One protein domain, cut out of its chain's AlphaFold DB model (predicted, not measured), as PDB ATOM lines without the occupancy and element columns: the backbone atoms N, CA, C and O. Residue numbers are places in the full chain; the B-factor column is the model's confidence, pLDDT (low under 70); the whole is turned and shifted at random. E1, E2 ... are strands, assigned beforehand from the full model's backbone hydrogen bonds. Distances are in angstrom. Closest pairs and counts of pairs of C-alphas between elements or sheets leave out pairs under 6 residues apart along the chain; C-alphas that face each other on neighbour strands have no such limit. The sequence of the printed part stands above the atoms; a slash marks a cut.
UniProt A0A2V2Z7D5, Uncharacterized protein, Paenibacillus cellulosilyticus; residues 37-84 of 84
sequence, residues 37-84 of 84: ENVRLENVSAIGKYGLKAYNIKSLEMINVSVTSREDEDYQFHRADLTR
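AT A GLANCE: This is residues 37 to 84 of the 84 residues of an uncharacterized protein of Paenibacillus cellulosilyticus (UniProt A0A2V2Z7D5). The chain is wound in stacked turns, a short solenoid in which a single twisted sheet of sharply bent strands wraps round as the wall of the coil. E2 folds back on itself in a long U: its later residues, 58 to 68, run beside E1, and its earlier residues, 51 to 61, run beside E3, with a tight link at the end of E1 and another, residues 70 to 74, between E2 and E3. The printed part has 48 residues, with no named helix and three named strands, E1, E2 and E3 along the chain; the sheet's order is E1, E2, E3, parallel throughout, and the class is all strand. The whole is compact, with a radius of gyration of the C-alphas of 10.6 A, and the C-alphas span 28 by 22 by 12 A along their three main axes.

IN THESE COORDINATES: The inner strand of the sheet, E2, is residues 50 to 69, the longest strand by residues, with 20. It bends by 177 degrees at residue 58, and its first and last C-alphas are 4.8 A apart: C-alpha 50 is at (4.114, 10.942, -29.590) and C-alpha 69 at (7.207, 7.495, -30.738), while C-alpha 58, at the bend, is at (9.720, 15.000, -8.098). E1 is residues 37 to 48, begins with C-alpha 37 at (5.723, 13.414, -6.108), and measures 24.5 A from first to last C-alpha, with a bend of 92 degrees at residue 45. E3 is residues 75 to 83, measures 15.1 A, bends by 110 degrees at residue 79, and ends with C-alpha 83 at (15.454, 7.856, -9.889).

HOW THE PARTS SIT: The sheet runs, strand beside strand, E1, E2, E3, with E1 and E3 as edge strands and E2 as the inner one. E1 and E2 are parallel neighbours, with an angle of 6 degrees between their N-to-C directions. Their C-alphas that face each other include 37 and 58, 4.7 A apart, 41 and 62, 4.8 A, and 47 and 68, 4.8 A. Across this pair N 41 and O 61 are within hydrogen-bond range at 2.9 A, and N 66 and O 44 at 2.8 A. E2 and E3 are parallel neighbours too, E3 running beside the earlier residues of E2. There C-alphas 53 and 76 face each other at 4.9 A, 57 and 80 at 4.5 A, and 61 and 83 at 5.0 A. Across this pair N 76 and O 52 are within hydrogen-bond range at 2.8 A, and N 57 and O 79 at 2.9 A. Near its bend E2 has both neighbours beside the same residues: C-alpha 60 faces C-alpha 39 of E1 at 4.8 A and C-alpha 82 of E3 at 4.9 A.

THE WHOLE: The two C-alphas farthest apart are those of Glu 37 and Glu 71, at 28.9 A, and the first and last printed C-alphas, of Glu 37 and Arg 84, are 15.0 A apart. The sheet's C-alphas lie up to 5.4 A off the best plane through them. The printed part has no cut, and residue 84 is the chain's last. The link from E1 to E2, one residue, and the link from E2 to E3, five residues, are both tight, and no link is long. The mean pLDDT of the printed part of this model is 97.5, and no printed residue is under 70.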
ATOM      1  N   GLU A  37       4.681  14.100  -6.884       97.75
ATOM      2  CA  GLU A  37       5.723  13.414  -6.108       97.75
ATOM      3  C   GLU A  37       5.595  11.884  -6.189       97.75
ATOM      4  O   GLU A  37       4.498  11.346  -6.069       97.75
ATOM      5  N   ASN A  38       6.712  11.163  -6.319       98.00
ATOM      6  CA  ASN A  38       6.768   9.693  -6.276       98.00
ATOM      7  C   ASN A  38       5.881   9.011  -7.340       98.00
ATOM      8  O   ASN A  38       4.813   8.462  -7.043       98.00
ATOM      9  N   VAL A  39       6.327   9.076  -8.596       98.50
ATOM     10  CA  VAL A  39       5.708   8.379  -9.731       98.50
ATOM     11  C   VAL A  39       6.553   7.167 -10.099       98.50
ATOM     12  O   VAL A  39       7.755   7.300 -10.313       98.50
ATOM     13  N   ARG A  40       5.921   6.003 -10.256       98.62
ATOM     14  CA  ARG A  40       6.574   4.787 -10.741       98.62
ATOM     15  C   ARG A  40       5.875   4.214 -11.963       98.62
ATOM     16  O   ARG A  40       4.675   3.932 -11.929       98.62
ATOM     17  N   LEU A  41       6.654   3.999 -13.017       98.50
ATOM     18  CA  LEU A  41       6.284   3.222 -14.194       98.50
ATOM     19  C   LEU A  41       7.009   1.875 -14.128       98.50
ATOM     20  O   LEU A  41       8.235   1.840 -14.056       98.50
ATOM     21  N   GLU A  42       6.265   0.773 -14.138       98.69
ATOM     22  CA  GLU A  42       6.827  -0.571 -13.949       98.69
ATOM     23  C   GLU A  42       6.263  -1.556 -14.980       98.69
ATOM     24  O   GLU A  42       5.055  -1.771 -15.038       98.69
ATOM     25  N   ASN A  43       7.116  -2.189 -15.786       98.69
ATOM     26  CA  ASN A  43       6.697  -3.112 -16.852       98.69
ATOM     27  C   ASN A  43       5.708  -2.447 -17.825       98.69
ATOM     28  O   ASN A  43       4.546  -2.851 -17.940       98.69
ATOM     29  N   VAL A  44       6.159  -1.389 -18.497       98.62
ATOM     30  CA  VAL A  44       5.345  -0.628 -19.454       98.62
ATOM     31  C   VAL A  44       5.965  -0.731 -20.842       98.62
ATOM     32  O   VAL A  44       7.124  -0.373 -21.025       98.62
ATOM     33  N   SER A  45       5.191  -1.183 -21.826       98.69
ATOM     34  CA  SER A  45       5.553  -1.144 -23.245       98.69
ATOM     35  C   SER A  45       4.503  -0.335 -23.998       98.69
ATOM     36  O   SER A  45       3.328  -0.701 -23.998       98.69
ATOM     37  N   ALA A  46       4.888   0.800 -24.579       98.44
ATOM     38  CA  ALA A  46       3.927   1.730 -25.160       98.44
ATOM     39  C   ALA A  46       4.408   2.327 -26.484       98.44
ATOM     40  O   ALA A  46       5.514   2.855 -26.569       98.44
ATOM     41  N   ILE A  47       3.549   2.312 -27.502       98.69
ATOM     42  CA  ILE A  47       3.801   2.971 -28.786       98.69
ATOM     43  C   ILE A  47       2.737   4.049 -28.997       98.69
ATOM     44  O   ILE A  47       1.541   3.759 -28.986       98.69
ATOM     45  N   GLY A  48       3.155   5.298 -29.196       98.44
ATOM     46  CA  GLY A  48       2.251   6.446 -29.343       98.44
ATOM     47  C   GLY A  48       2.409   7.170 -30.673       98.44
ATOM     48  O   GLY A  48       3.341   6.902 -31.430       98.44
ATOM     49  N   LYS A  49       1.504   8.112 -30.971       98.19
ATOM     50  CA  LYS A  49       1.782   9.122 -32.006       98.19
ATOM     51  C   LYS A  49       2.995   9.954 -31.579       98.19
ATOM     52  O   LYS A  49       3.903  10.172 -32.372       98.19
ATOM     53  N   TYR A  50       3.001  10.320 -30.298       98.38
ATOM     54  CA  TYR A  50       4.114  10.942 -29.590       98.38
ATOM     55  C   TYR A  50       4.598  10.047 -28.444       98.38
ATOM     56  O   TYR A  50       3.826   9.236 -27.921       98.38
ATOM     57  N   GLY A  51       5.847  10.225 -28.020       98.38
ATOM     58  CA  GLY A  51       6.472   9.449 -26.950       98.38
ATOM     59  C   GLY A  51       5.971   9.790 -25.541       98.38
ATOM     60  O   GLY A  51       4.874  10.331 -25.337       98.38
ATOM     61  N   LEU A  52       6.797   9.473 -24.545       98.50
ATOM     62  CA  LEU A  52       6.571   9.807 -23.142       98.50
ATOM     63  C   LEU A  52       6.925  11.268 -22.878       98.50
ATOM     64  O   LEU A  52       8.027  11.720 -23.183       98.50
ATOM     65  N   LYS A  53       6.011  11.990 -22.227       98.44
ATOM     66  CA  LYS A  53       6.241  13.348 -21.719       98.44
ATOM     67  C   LYS A  53       6.020  13.378 -20.213       98.44
ATOM     68  O   LYS A  53       4.930  13.058 -19.738       98.44
ATOM     69  N   ALA A  54       7.061  13.763 -19.482       98.25
ATOM     70  CA  ALA A  54       7.072  13.834 -18.027       98.25
ATOM     71  C   ALA A  54       7.527  15.224 -17.566       98.25
ATOM     72  O   ALA A  54       8.699  15.587 -17.714       98.25
ATOM     73  N   TYR A  55       6.589  15.999 -17.019       98.44
ATOM     74  CA  TYR A  55       6.785  17.400 -16.653       98.44
ATOM     75  C   TYR A  55       6.485  17.655 -15.180       98.44
ATOM     76  O   TYR A  55       5.444  17.233 -14.681       98.44
ATOM     77  N   ASN A  56       7.357  18.405 -14.498       98.19
ATOM     78  CA  ASN A  56       7.175  18.812 -13.100       98.19
ATOM     79  C   ASN A  56       6.926  17.612 -12.162       98.19
ATOM     80  O   ASN A  56       5.906  17.550 -11.469       98.19
ATOM     81  N   ILE A  57       7.857  16.654 -12.157       98.25
ATOM     82  CA  ILE A  57       7.783  15.428 -11.352       98.25
ATOM     83  C   ILE A  57       8.990  15.347 -10.424       98.25
ATOM     84  O   ILE A  57      10.138  15.378 -10.860       98.25
ATOM     85  N   LYS A  58       8.723  15.209  -9.134       96.94
ATOM     86  CA  LYS A  58       9.720  15.000  -8.098       96.94
ATOM     87  C   LYS A  58       9.760  13.510  -7.774       96.94
ATOM     88  O   LYS A  58       8.858  12.990  -7.122       96.94
ATOM     89  N   SER A  59      10.812  12.846  -8.244       97.94
ATOM     90  CA  SER A  59      10.981  11.387  -8.290       97.94
ATOM     91  C   SER A  59      10.053  10.689  -9.292       97.94
ATOM     92  O   SER A  59       8.860  10.495  -9.053       97.94
ATOM     93  N   LEU A  60      10.649  10.305 -10.421       98.38
ATOM     94  CA  LEU A  60      10.106   9.404 -11.426       98.38
ATOM     95  C   LEU A  60      11.006   8.166 -11.523       98.38
ATOM     96  O   LEU A  60      12.150   8.256 -11.967       98.38
ATOM     97  N   GLU A  61      10.468   7.014 -11.145       98.50
ATOM     98  CA  GLU A  61      11.119   5.712 -11.271       98.50
ATOM     99  C   GLU A  61      10.564   4.981 -12.502       98.50
ATOM    100  O   GLU A  61       9.348   4.883 -12.690       98.50
ATOM    101  N   MET A  62      11.451   4.473 -13.358       98.19
ATOM    102  CA  MET A  62      11.085   3.709 -14.554       98.19
ATOM    103  C   MET A  62      11.790   2.355 -14.530       98.19
ATOM    104  O   MET A  62      12.996   2.270 -14.755       98.19
ATOM    105  N   ILE A  63      11.028   1.290 -14.287       98.44
ATOM    106  CA  ILE A  63      11.530  -0.082 -14.192       98.44
ATOM    107  C   ILE A  63      10.956  -0.883 -15.353       98.44
ATOM    108  O   ILE A  63       9.743  -1.063 -15.440       98.44
ATOM    109  N   ASN A  64      11.818  -1.391 -16.235       98.31
ATOM    110  CA  ASN A  64      11.388  -2.164 -17.405       98.31
ATOM    111  C   ASN A  64      10.333  -1.404 -18.244       98.31
ATOM    112  O   ASN A  64       9.213  -1.870 -18.461       98.31
ATOM    113  N   VAL A  65      10.687  -0.183 -18.651       98.44
ATOM    114  CA  VAL A  65       9.835   0.700 -19.455       98.44
ATOM    115  C   VAL A  65      10.437   0.855 -20.846       98.44
ATOM    116  O   VAL A  65      11.618   1.165 -20.982       98.44
ATOM    117  N   SER A  66       9.616   0.653 -21.872       98.44
ATOM    118  CA  SER A  66       9.954   0.875 -23.274       98.44
ATOM    119  C   SER A  66       8.843   1.689 -23.927       98.44
ATOM    120  O   SER A  66       7.685   1.271 -23.958       98.44
ATOM    121  N   VAL A  67       9.192   2.871 -24.420       98.56
ATOM    122  CA  VAL A  67       8.292   3.764 -25.141       98.56
ATOM    123  C   VAL A  67       8.866   4.032 -26.521       98.56
ATOM    124  O   VAL A  67      10.066   4.256 -26.646       98.56
ATOM    125  N   THR A  68       8.005   4.012 -27.536       98.62
ATOM    126  CA  THR A  68       8.359   4.366 -28.911       98.62
ATOM    127  C   THR A  68       7.388   5.408 -29.450       98.62
ATOM    128  O   THR A  68       6.164   5.258 -29.369       98.62
ATOM    129  N   SER A  69       7.941   6.473 -30.010       98.50
ATOM    130  CA  SER A  69       7.207   7.495 -30.738       98.50
ATOM    131  C   SER A  69       7.193   7.200 -32.235       98.50
ATOM    132  O   SER A  69       8.089   6.558 -32.781       98.50
ATOM    133  N   ARG A  70       6.153   7.683 -32.919       98.31
ATOM    134  CA  ARG A  70       6.059   7.637 -34.385       98.31
ATOM    135  C   ARG A  70       6.511   8.931 -35.047       98.31
ATOM    136  O   ARG A  70       6.943   8.892 -36.193       98.31
ATOM    137  N   GLU A  71       6.355  10.062 -34.363       98.00
ATOM    138  CA  GLU A  71       6.527  11.392 -34.959       98.00
ATOM    139  C   GLU A  71       7.501  12.303 -34.191       98.00
ATOM    140  O   GLU A  71       7.875  13.348 -34.720       98.00
ATOM    141  N   ASP A  72       7.907  11.951 -32.965       95.56
ATOM    142  CA  ASP A  72       8.825  12.753 -32.141       95.56
ATOM    143  C   ASP A  72       9.827  11.891 -31.348       95.56
ATOM    144  O   ASP A  72      10.078  10.742 -31.696       95.56
ATOM    145  N   GLU A  73      10.439  12.461 -30.309       97.94
ATOM    146  CA  GLU A  73      11.343  11.745 -29.405       97.94
ATOM    147  C   GLU A  73      10.581  10.769 -28.499       97.94
ATOM    148  O   GLU A  73       9.551  11.121 -27.910       97.94
ATOM    149  N   ASP A  74      11.147   9.577 -28.299       98.44
ATOM    150  CA  ASP A  74      10.583   8.535 -27.430       98.44
ATOM    151  C   ASP A  74      10.364   9.017 -25.988       98.44
ATOM    152  O   ASP A  74       9.382   8.634 -25.345       98.44
ATOM    153  N   TYR A  75      11.250   9.888 -25.488       98.31
ATOM    154  CA  TYR A  75      11.202  10.419 -24.127       98.31
ATOM    155  C   TYR A  75      11.531  11.908 -24.079       98.31
ATOM    156  O   TYR A  75      12.557  12.360 -24.584       98.31
ATOM    157  N   GLN A  76      10.692  12.668 -23.380       98.12
ATOM    158  CA  GLN A  76      10.883  14.092 -23.131       98.12
ATOM    159  C   GLN A  76      10.638  14.398 -21.652       98.12
ATOM    160  O   GLN A  76       9.533  14.226 -21.129       98.12
ATOM    161  N   PHE A  77      11.675  14.906 -20.989       97.94
ATOM    162  CA  PHE A  77      11.660  15.254 -19.571       97.94
ATOM    163  C   PHE A  77      11.839  16.760 -19.392       97.94
ATOM    164  O   PHE A  77      12.760  17.356 -19.949       97.94
ATOM    165  N   HIS A  78      10.983  17.382 -18.583       97.81
ATOM    166  CA  HIS A  78      11.148  18.776 -18.176       97.81
ATOM    167  C   HIS A  78      10.870  18.915 -16.683       97.81
ATOM    168  O   HIS A  78       9.738  18.727 -16.242       97.81
ATOM    169  N   ARG A  79      11.901  19.257 -15.901       97.38
ATOM    170  CA  ARG A  79      11.819  19.286 -14.427       97.38
ATOM    171  C   ARG A  79      11.272  17.959 -13.876       97.38
ATOM    172  O   ARG A  79      10.276  17.944 -13.156       97.38
ATOM    173  N   ALA A  80      11.888  16.856 -14.294       96.69
ATOM    174  CA  ALA A  80      11.558  15.514 -13.841       96.69
ATOM    175  C   ALA A  80      12.814  14.845 -13.271       96.69
ATOM    176  O   ALA A  80      13.798  14.671 -13.991       96.69
ATOM    177  N   ASP A  81      12.772  14.482 -11.992       96.94
ATOM    178  CA  ASP A  81      13.905  13.858 -11.308       96.94
ATOM    179  C   ASP A  81      13.855  12.342 -11.515       96.94
ATOM    180  O   ASP A  81      13.076  11.647 -10.861       96.94
ATOM    181  N   LEU A  82      14.667  11.827 -12.437       95.00
ATOM    182  CA  LEU A  82      14.769  10.389 -12.685       95.00
ATOM    183  C   LEU A  82      15.509   9.694 -11.539       95.00
ATOM    184  O   LEU A  82      16.644  10.051 -11.213       95.00
ATOM    185  N   THR A  83      14.878   8.681 -10.955       93.06
ATOM    186  CA  THR A  83      15.454   7.856  -9.889       93.06
ATOM    187  C   THR A  83      15.717   6.433 -10.379       93.06
ATOM    188  O   THR A  83      15.136   5.992 -11.372       93.06
ATOM    189  N   ARG A  84      16.657   5.754  -9.718       76.44
ATOM    190  CA  ARG A  84      17.040   4.367 -10.008       76.44
ATOM    191  C   ARG A  84      16.231   3.385  -9.189       76.44
ATOM    192  O   ARG A  84      15.927   3.757  -8.035       76.44
TER     193      ARG A  84